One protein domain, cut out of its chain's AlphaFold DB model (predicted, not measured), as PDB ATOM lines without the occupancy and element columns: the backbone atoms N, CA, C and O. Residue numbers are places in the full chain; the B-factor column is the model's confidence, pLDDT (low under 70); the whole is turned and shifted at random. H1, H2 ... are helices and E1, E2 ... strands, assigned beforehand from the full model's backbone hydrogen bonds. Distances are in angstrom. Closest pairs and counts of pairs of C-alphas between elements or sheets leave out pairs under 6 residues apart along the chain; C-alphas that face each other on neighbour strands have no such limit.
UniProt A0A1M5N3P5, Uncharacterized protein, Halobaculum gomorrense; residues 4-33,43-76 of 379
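Overview. This is residues 4 to 33 and 43 to 76 of the 379 residues of an uncharacterized protein of Halobaculum gomorrense (UniProt A0A1M5N3P5). One antiparallel sheet of four strands forms a wall, with three helices over one face and the other face bare, two layers in all. Over that face H1 stands up on end, H2 runs along the strands and H3 runs across them. The printed part has 64 residues, with named elements in the order H1, E1, E2, E3, E4, H2, H3; the sheet's order is E1, E2, E3, E4 and the class is mixed, helices and strands. It is compact, with a radius of gyration of the C-alphas of 10.6 A, and elongated in outline, 33 by 21 by 18 A.

Along the chain. Find C-alpha 4 at (-88.438, -30.360, 55.995); from there H1 runs 14.3 A to residue 13. Then come E1, residues 19 to 21, and E2, residues 24 to 28, 13.7 A long. After the cut, look for E3, residues 45 to 49, and E4, residues 52 to 57, which ends at (-78.537, -32.454, 39.094). H2 holds residues 59 to 66, and H3, residues 70 to 76, ends at (-86.138, -21.351, 54.253).

Arrangement. E1 and E2 form a hairpin, with N 19 and O 26 at 2.7 A. Between the antiparallel E2 and E3, N 25 and O 48 are at 2.8 A. E3 and E4 form a hairpin, with N 47 and O 54 at 2.8 A. H1 stands up from the sheet at 68 degrees; its closest C-alphas to E2 are those of Ala 13 and Ala 27, 4.3 A apart. H2 is over E3 at a height over the sheet of 8.8 A. H1 and H3 touch, about perpendicular at 83 degrees, closest at the C-alphas of Gln 5 and Tyr 76, 6.4 A. In H1, H2 and H3 every O i to N i+4 pair is within hydrogen-bond range.

Size, cuts and confidence. The C-alphas farthest apart are those of Asp 33 and Gly 68, 34.3 A. Residues 34 to 42 are not printed, and C-alphas 33 and 43 are 13.0 A apart across this cut. The links that are printed whole are tight. Look for pLDDT under 70 at residues 30 to 33 and residue 43.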
ATOM      1  N   ARG A   4     -87.390 -31.344  56.328       89.88
ATOM      2  CA  ARG A   4     -88.438 -30.360  55.995       89.88
ATOM      3  C   ARG A   4     -87.962 -29.214  55.089       89.88
ATOM      4  O   ARG A   4     -88.757 -28.690  54.313       89.88
ATOM      5  N   GLN A   5     -86.695 -28.808  55.208       93.19
ATOM      6  CA  GLN A   5     -86.114 -27.707  54.437       93.19
ATOM      7  C   GLN A   5     -85.831 -28.150  53.011       93.19
ATOM      8  O   GLN A   5     -86.185 -27.441  52.073       93.19
ATOM      9  N   PHE A   6     -85.275 -29.352  52.858       94.88
ATOM     10  CA  PHE A   6     -85.041 -29.932  51.546       94.88
ATOM     11  C   PHE A   6     -86.348 -30.225  50.808       94.88
ATOM     12  O   PHE A   6     -86.509 -29.818  49.663       94.88
ATOM     13  N   ASP A   7     -87.332 -30.814  51.491       94.69
ATOM     14  CA  ASP A   7     -88.655 -31.064  50.912       94.69
ATOM     15  C   ASP A   7     -89.340 -29.762  50.470       94.69
ATOM     16  O   ASP A   7     -90.125 -29.744  49.520       94.69
ATOM     17  N   ALA A   8     -89.115 -28.660  51.191       95.38
ATOM     18  CA  ALA A   8     -89.620 -27.348  50.805       95.38
ATOM     19  C   ALA A   8     -88.858 -26.772  49.605       95.38
ATOM     20  O   ALA A   8     -89.496 -26.140  48.760       95.38
ATOM     21  N   LEU A   9     -87.537 -26.975  49.545       96.31
ATOM     22  CA  LEU A   9     -86.670 -26.538  48.451       96.31
ATOM     23  C   LEU A   9     -87.046 -27.240  47.146       96.31
ATOM     24  O   LEU A   9     -87.291 -26.554  46.163       96.31
ATOM     25  N   LEU A  10     -87.179 -28.571  47.158       95.06
ATOM     26  CA  LEU A  10     -87.616 -29.358  45.999       95.06
ATOM     27  C   LEU A  10     -88.958 -28.861  45.462       95.06
ATOM     28  O   LEU A  10     -89.064 -28.471  44.303       95.06
ATOM     29  N   ARG A  11     -89.964 -28.751  46.341       94.44
ATOM     30  CA  ARG A  11     -91.289 -28.236  45.963       94.44
ATOM     31  C   ARG A  11     -91.249 -26.823  45.383       94.44
ATOM     32  O   ARG A  11     -92.115 -26.485  44.586       94.44
ATOM     33  N   ALA A  12     -90.318 -25.981  45.830       94.75
ATOM     34  CA  ALA A  12     -90.158 -24.633  45.297       94.75
ATOM     35  C   ALA A  12     -89.416 -24.631  43.954       94.75
ATOM     36  O   ALA A  12     -89.795 -23.882  43.065       94.75
ATOM     37  N   ALA A  13     -88.407 -25.486  43.795       93.81
ATOM     38  CA  ALA A  13     -87.662 -25.648  42.551       93.81
ATOM     39  C   ALA A  13     -88.526 -26.221  41.416       93.81
ATOM     40  O   ALA A  13     -88.314 -25.870  40.256       93.81
ATOM     41  N   ASP A  14     -89.495 -27.075  41.757       91.81
ATOM     42  CA  ASP A  14     -90.471 -27.654  40.827       91.81
ATOM     43  C   ASP A  14     -91.590 -26.680  40.420       91.81
ATOM     44  O   ASP A  14     -92.322 -26.956  39.469       91.81
ATOM     45  N   ALA A  15     -91.772 -25.578  41.153       89.94
ATOM     46  CA  ALA A  15     -92.794 -24.584  40.853       89.94
ATOM     47  C   ALA A  15     -92.333 -23.617  39.750       89.94
ATOM     48  O   ALA A  15     -91.139 -23.365  39.582       89.94
ATOM     49  N   ASP A  16     -93.292 -23.022  39.035       76.69
ATOM     50  CA  ASP A  16     -93.005 -22.004  38.021       76.69
ATOM     51  C   ASP A  16     -92.216 -20.836  38.636       76.69
ATOM     52  O   ASP A  16     -92.671 -20.183  39.576       76.69
ATOM     53  N   GLY A  17     -91.023 -20.582  38.092       80.25
ATOM     54  CA  GLY A  17     -90.097 -19.546  38.563       80.25
ATOM     55  C   GLY A  17     -89.003 -20.033  39.522       80.25
ATOM     56  O   GLY A  17     -88.022 -19.316  39.708       80.25
ATOM     57  N   GLY A  18     -89.106 -21.248  40.068       92.25
ATOM     58  CA  GLY A  18     -88.112 -21.803  40.987       92.25
ATOM     59  C   GLY A  18     -87.911 -20.968  42.260       92.25
ATOM     60  O   GLY A  18     -88.787 -20.237  42.723       92.25
ATOM     61  N   VAL A  19     -86.725 -21.088  42.848       96.50
ATOM     62  CA  VAL A  19     -86.236 -20.268  43.958       96.50
ATOM     63  C   VAL A  19     -85.265 -19.238  43.408       96.50
ATOM     64  O   VAL A  19     -84.282 -19.613  42.778       96.50
ATOM     65  N   GLU A  20     -85.496 -17.964  43.712       96.31
ATOM     66  CA  GLU A  20     -84.530 -16.878  43.541       96.31
ATOM     67  C   GLU A  20     -84.578 -15.982  44.785       96.31
ATOM     68  O   GLU A  20     -85.568 -15.291  45.023       96.31
ATOM     69  N   PHE A  21     -83.552 -16.054  45.641       95.31
ATOM     70  CA  PHE A  21     -83.571 -15.363  46.934       95.31
ATOM     71  C   PHE A  21     -82.179 -15.144  47.536       95.31
ATOM     72  O   PHE A  21     -81.460 -16.109  47.776       95.31
ATOM     73  N   ASP A  22     -81.818 -13.892  47.847       94.94
ATOM     74  CA  ASP A  22     -80.545 -13.517  48.500       94.94
ATOM     75  C   ASP A  22     -79.313 -14.246  47.895       94.94
ATOM     76  O   ASP A  22     -78.437 -14.738  48.607       94.94
ATOM     77  N   GLY A  23     -79.269 -14.358  46.562       95.56
ATOM     78  CA  GLY A  23     -78.196 -15.026  45.812       95.56
ATOM     79  C   GLY A  23     -78.380 -16.532  45.589       95.56
ATOM     80  O   GLY A  23     -77.643 -17.100  44.788       95.56
ATOM     81  N   LEU A  24     -79.356 -17.181  46.229       97.56
ATOM     82  CA  LEU A  24     -79.751 -18.558  45.924       97.56
ATOM     83  C   LEU A  24     -80.581 -18.596  44.644       97.56
ATOM     84  O   LEU A  24     -81.597 -17.907  44.567       97.56
ATOM     85  N   ARG A  25     -80.222 -19.470  43.702       97.50
ATOM     86  CA  ARG A  25     -81.100 -19.876  42.604       97.50
ATOM     87  C   ARG A  25     -81.229 -21.392  42.559       97.50
ATOM     88  O   ARG A  25     -80.223 -22.085  42.442       97.50
ATOM     89  N   VAL A  26     -82.456 -21.905  42.621       97.19
ATOM     90  CA  VAL A  26     -82.733 -23.338  42.441       97.19
ATOM     91  C   VAL A  26     -83.959 -23.515  41.567       97.19
ATOM     92  O   VAL A  26     -85.030 -23.035  41.915       97.19
ATOM     93  N   ALA A  27     -83.824 -24.203  40.444       95.50
ATOM     94  CA  ALA A  27     -84.936 -24.412  39.524       95.50
ATOM     95  C   ALA A  27     -84.825 -25.774  38.850       95.50
ATOM     96  O   ALA A  27     -83.722 -26.283  38.633       95.50
ATOM     97  N   ARG A  28     -85.974 -26.348  38.503       92.62
ATOM     98  CA  ARG A  28     -86.034 -27.523  37.646       92.62
ATOM     99  C   ARG A  28     -85.781 -27.135  36.188       92.62
ATOM    100  O   ARG A  28     -86.369 -26.190  35.664       92.62
ATOM    101  N   GLU A  29     -84.916 -27.880  35.521       86.50
ATOM    102  CA  GLU A  29     -84.599 -27.708  34.108       86.50
ATOM    103  C   GLU A  29     -85.701 -28.359  33.249       86.50
ATOM    104  O   GLU A  29     -86.087 -29.500  33.487       86.50
ATOM    105  N   GLY A  30     -86.209 -27.660  32.225       67.62
ATOM    106  CA  GLY A  30     -87.024 -28.286  31.168       67.62
ATOM    107  C   GLY A  30     -88.552 -28.326  31.348       67.62
ATOM    108  O   GLY A  30     -89.176 -29.297  30.935       67.62
ATOM    109  N   GLY A  31     -89.181 -27.268  31.872       54.47
ATOM    110  CA  GLY A  31     -90.646 -27.076  31.866       54.47
ATOM    111  C   GLY A  31     -91.207 -26.355  30.626       54.47
ATOM    112  O   GLY A  31     -92.119 -25.549  30.757       54.47
ATOM    113  N   GLY A  32     -90.631 -26.563  29.437       46.28
ATOM    114  CA  GLY A  32     -91.219 -26.062  28.188       46.28
ATOM    115  C   GLY A  32     -92.324 -27.006  27.720       46.28
ATOM    116  O   GLY A  32     -92.103 -28.214  27.739       46.28
ATOM    117  N   ASP A  33     -93.483 -26.459  27.337       43.81
ATOM    118  CA  ASP A  33     -94.678 -27.175  26.871       43.81
ATOM    119  C   ASP A  33     -94.338 -28.496  26.165       43.81
ATOM    120  O   ASP A  33     -93.797 -28.516  25.055       43.81
ATOM    121  N   GLY A  43     -86.318 -33.817  34.047       68.81
ATOM    122  CA  GLY A  43     -85.345 -32.746  33.927       68.81
ATOM    123  C   GLY A  43     -84.612 -32.554  35.247       68.81
ATOM    124  O   GLY A  43     -85.228 -32.665  36.316       68.81
ATOM    125  N   GLY A  44     -83.297 -32.355  35.157       89.81
ATOM    126  CA  GLY A  44     -82.434 -32.167  36.316       89.81
ATOM    127  C   GLY A  44     -82.701 -30.836  37.013       89.81
ATOM    128  O   GLY A  44     -83.530 -30.037  36.587       89.81
ATOM    129  N   TYR A  45     -81.983 -30.585  38.097       95.06
ATOM    130  CA  TYR A  45     -82.047 -29.331  38.831       95.06
ATOM    131  C   TYR A  45     -80.796 -28.495  38.582       95.06
ATOM    132  O   TYR A  45     -79.682 -29.016  38.524       95.06
ATOM    133  N   THR A  46     -80.984 -27.182  38.512       96.25
ATOM    134  CA  THR A  46     -79.908 -26.210  38.670       96.25
ATOM    135  C   THR A  46     -79.854 -25.761  40.128       96.25
ATOM    136  O   THR A  46     -80.886 -25.422  40.704       96.25
ATOM    137  N   PHE A  47     -78.657 -25.711  40.709       97.56
ATOM    138  CA  PHE A  47     -78.358 -25.078  41.991       97.56
ATOM    139  C   PHE A  47     -77.259 -24.037  41.785       97.56
ATOM    140  O   PHE A  47     -76.153 -24.377  41.365       97.56
ATOM    141  N   ALA A  48     -77.539 -22.777  42.104       97.62
ATOM    142  CA  ALA A  48     -76.577 -21.696  41.983       97.62
ATOM    143  C   ALA A  48     -76.573 -20.771  43.206       97.62
ATOM    144  O   ALA A  48     -77.591 -20.509  43.845       97.62
ATOM    145  N   THR A  49     -75.381 -20.273  43.503       96.88
ATOM    146  CA  THR A  49     -75.032 -19.273  44.514       96.88
ATOM    147  C   THR A  49     -74.009 -18.319  43.882       96.88
ATOM    148  O   THR A  49     -73.433 -18.661  42.845       96.88
ATOM    149  N   PRO A  50     -73.685 -17.166  44.493       95.88
ATOM    150  CA  PRO A  50     -72.664 -16.265  43.953       95.88
ATOM    151  C   PRO A  50     -71.286 -16.916  43.741       95.88
ATOM    152  O   PRO A  50     -70.526 -16.478  42.882       95.88
ATOM    153  N   ALA A  51     -70.960 -17.961  44.511       92.75
ATOM    154  CA  ALA A  51     -69.663 -18.634  44.466       92.75
ATOM    155  C   ALA A  51     -69.655 -19.949  43.663       92.75
ATOM    156  O   ALA A  51     -68.581 -20.470  43.359       92.75
ATOM    157  N   HIS A  52     -70.821 -20.524  43.358       94.12
ATOM    158  CA  HIS A  52     -70.912 -21.876  42.806       94.12
ATOM    159  C   HIS A  52     -72.209 -22.100  42.029       94.12
ATOM    160  O   HIS A  52     -73.278 -21.754  42.522       94.12
ATOM    161  N   GLU A  53     -72.111 -22.754  40.872       97.00
ATOM    162  CA  GLU A  53     -73.236 -23.184  40.041       97.00
ATOM    163  C   GLU A  53     -73.038 -24.641  39.599       97.00
ATOM    164  O   GLU A  53     -71.935 -25.035  39.207       97.00
ATOM    165  N   ALA A  54     -74.113 -25.426  39.663       96.12
ATOM    166  CA  ALA A  54     -74.180 -26.799  39.187       96.12
ATOM    167  C   ALA A  54     -75.551 -27.068  38.542       96.12
ATOM    168  O   ALA A  54     -76.582 -26.623  39.043       96.12
ATOM    169  N   THR A  55     -75.558 -27.785  37.421       95.56
ATOM    170  CA  THR A  55     -76.729 -28.010  36.552       95.56
ATOM    171  C   THR A  55     -76.907 -29.493  36.256       95.56
ATOM    172  O   THR A  55     -75.950 -30.262  36.368       95.56
ATOM    173  N   GLY A  56     -78.091 -29.896  35.801       93.12
ATOM    174  CA  GLY A  56     -78.400 -31.280  35.447       93.12
ATOM    175  C   GLY A  56     -78.389 -32.227  36.648       93.12
ATOM    176  O   GLY A  56     -78.125 -33.416  36.486       93.12
ATOM    177  N   LEU A  57     -78.630 -31.699  37.851       95.50
ATOM    178  CA  LEU A  57     -78.537 -32.454  39.094       95.50
ATOM    179  C   LEU A  57     -79.737 -33.388  39.258       95.50
ATOM    180  O   LEU A  57     -80.885 -32.983  39.074       95.50
ATOM    181  N   SER A  58     -79.491 -34.618  39.691       94.25
ATOM    182  CA  SER A  58     -80.530 -35.450  40.302       94.25
ATOM    183  C   SER A  58     -80.968 -34.879  41.657       94.25
ATOM    184  O   SER A  58     -80.255 -34.080  42.265       94.25
ATOM    185  N   GLU A  59     -82.107 -35.327  42.196       94.00
ATOM    186  CA  GLU A  59     -82.551 -34.921  43.541       94.00
ATOM    187  C   GLU A  59     -81.498 -35.217  44.623       94.00
ATOM    188  O   GLU A  59     -81.283 -34.402  45.518       94.00
ATOM    189  N   SER A  60     -80.793 -36.353  44.542       94.12
ATOM    190  CA  SER A  60     -79.751 -36.691  45.520       94.12
ATOM    191  C   SER A  60     -78.510 -35.807  45.402       94.12
ATOM    192  O   SER A  60     -77.890 -35.488  46.415       94.12
ATOM    193  N   GLU A  61     -78.150 -35.388  44.189       95.75
ATOM    194  CA  GLU A  61     -77.054 -34.436  43.984       95.75
ATOM    195  C   GLU A  61     -77.465 -33.031  44.436       95.75
ATOM    196  O   GLU A  61     -76.700 -32.369  45.136       95.75
ATOM    197  N   LEU A  62     -78.699 -32.607  44.147       95.75
ATOM    198  CA  LEU A  62     -79.252 -31.359  44.670       95.75
ATOM    199  C   LEU A  62     -79.250 -31.346  46.205       95.75
ATOM    200  O   LEU A  62     -78.865 -30.341  46.800       95.75
ATOM    201  N   HIS A  63     -79.624 -32.454  46.855       95.56
ATOM    202  CA  HIS A  63     -79.537 -32.579  48.313       95.56
ATOM    203  C   HIS A  63     -78.111 -32.347  48.811       95.56
ATOM    204  O   HIS A  63     -77.918 -31.593  49.761       95.56
ATOM    205  N   ALA A  64     -77.114 -32.958  48.166       95.31
ATOM    206  CA  ALA A  64     -75.714 -32.803  48.549       95.31
ATOM    207  C   ALA A  64     -75.222 -31.349  48.419       95.31
ATOM    208  O   ALA A  64     -74.455 -30.895  49.262       95.31
ATOM    209  N   HIS A  65     -75.690 -30.604  47.411       94.88
ATOM    210  CA  HIS A  65     -75.384 -29.176  47.266       94.88
ATOM    211  C   HIS A  65     -76.147 -28.285  48.262       94.88
ATOM    212  O   HIS A  65     -75.624 -27.266  48.716       94.88
ATOM    213  N   ALA A  66     -77.382 -28.652  48.607       94.38
ATOM    214  CA  ALA A  66     -78.210 -27.912  49.554       94.38
ATOM    215  C   ALA A  66     -77.788 -28.129  51.019       94.38
ATOM    216  O   ALA A  66     -77.991 -27.261  51.872       94.38
ATOM    217  N   GLU A  67     -77.211 -29.287  51.334       91.94
ATOM    218  CA  GLU A  67     -76.817 -29.651  52.687       91.94
ATOM    219  C   GLU A  67     -75.713 -28.736  53.236       91.94
ATOM    220  O   GLU A  67     -74.620 -28.630  52.692       91.94
ATOM    221  N   GLY A  68     -76.015 -28.053  54.346       86.44
ATOM    222  CA  GLY A  68     -75.081 -27.119  54.987       86.44
ATOM    223  C   GLY A  68     -74.948 -25.775  54.267       86.44
ATOM    224  O   GLY A  68     -74.170 -24.934  54.708       86.44
ATOM    225  N   SER A  69     -75.712 -25.545  53.194       92.44
ATOM    226  CA  SER A  69     -75.687 -24.274  52.477       92.44
ATOM    227  C   SER A  69     -76.375 -23.168  53.290       92.44
ATOM    228  O   SER A  69     -77.583 -23.276  53.542       92.44
ATOM    229  N   PRO A  70     -75.670 -22.067  53.637       93.25
ATOM    230  CA  PRO A  70     -76.278 -20.932  54.334       93.25
ATOM    231  C   PRO A  70     -77.381 -20.285  53.491       93.25
ATOM    232  O   PRO A  70     -78.365 -19.788  54.024       93.25
ATOM    233  N   TYR A  71     -77.273 -20.350  52.161       95.69
ATOM    234  CA  TYR A  71     -78.272 -19.814  51.242       95.69
ATOM    235  C   TYR A  71     -79.616 -20.549  51.348       95.69
ATOM    236  O   TYR A  71     -80.668 -19.909  51.350       95.69
ATOM    237  N   VAL A  72     -79.597 -21.879  51.490       95.69
ATOM    238  CA  VAL A  72     -80.820 -22.694  51.608       95.69
ATOM    239  C   VAL A  72     -81.493 -22.477  52.958       95.69
ATOM    240  O   VAL A  72     -82.709 -22.282  53.012       95.69
ATOM    241  N   THR A  73     -80.725 -22.461  54.048       94.31
ATOM    242  CA  THR A  73     -81.281 -22.188  55.380       94.31
ATOM    243  C   THR A  73     -81.772 -20.744  55.504       94.31
ATOM    244  O   THR A  73     -82.832 -20.515  56.085       94.31
ATOM    245  N   ASN A  74     -81.075 -19.777  54.889       95.31
ATOM    246  CA  ASN A  74     -81.522 -18.387  54.785       95.31
ATOM    247  C   ASN A  74     -82.869 -18.280  54.068       95.31
ATOM    248  O   ASN A  74     -83.810 -17.702  54.609       95.31
ATOM    249  N   TRP A  75     -82.961 -18.858  52.868       96.19
ATOM    250  CA  TRP A  75     -84.192 -18.883  52.086       96.19
ATOM    251  C   TRP A  75     -85.334 -19.503  52.883       96.19
ATOM    252  O   TRP A  75     -86.396 -18.900  53.008       96.19
ATOM    253  N   TYR A  76     -85.105 -20.668  53.488       95.44
ATOM    254  CA  TYR A  76     -86.138 -21.351  54.253       95.44
ATOM    255  C   TYR A  76     -86.633 -20.499  55.435       95.44
ATOM    256  O   TYR A  76     -87.840 -20.360  55.625       95.44
TER     257      TYR A  76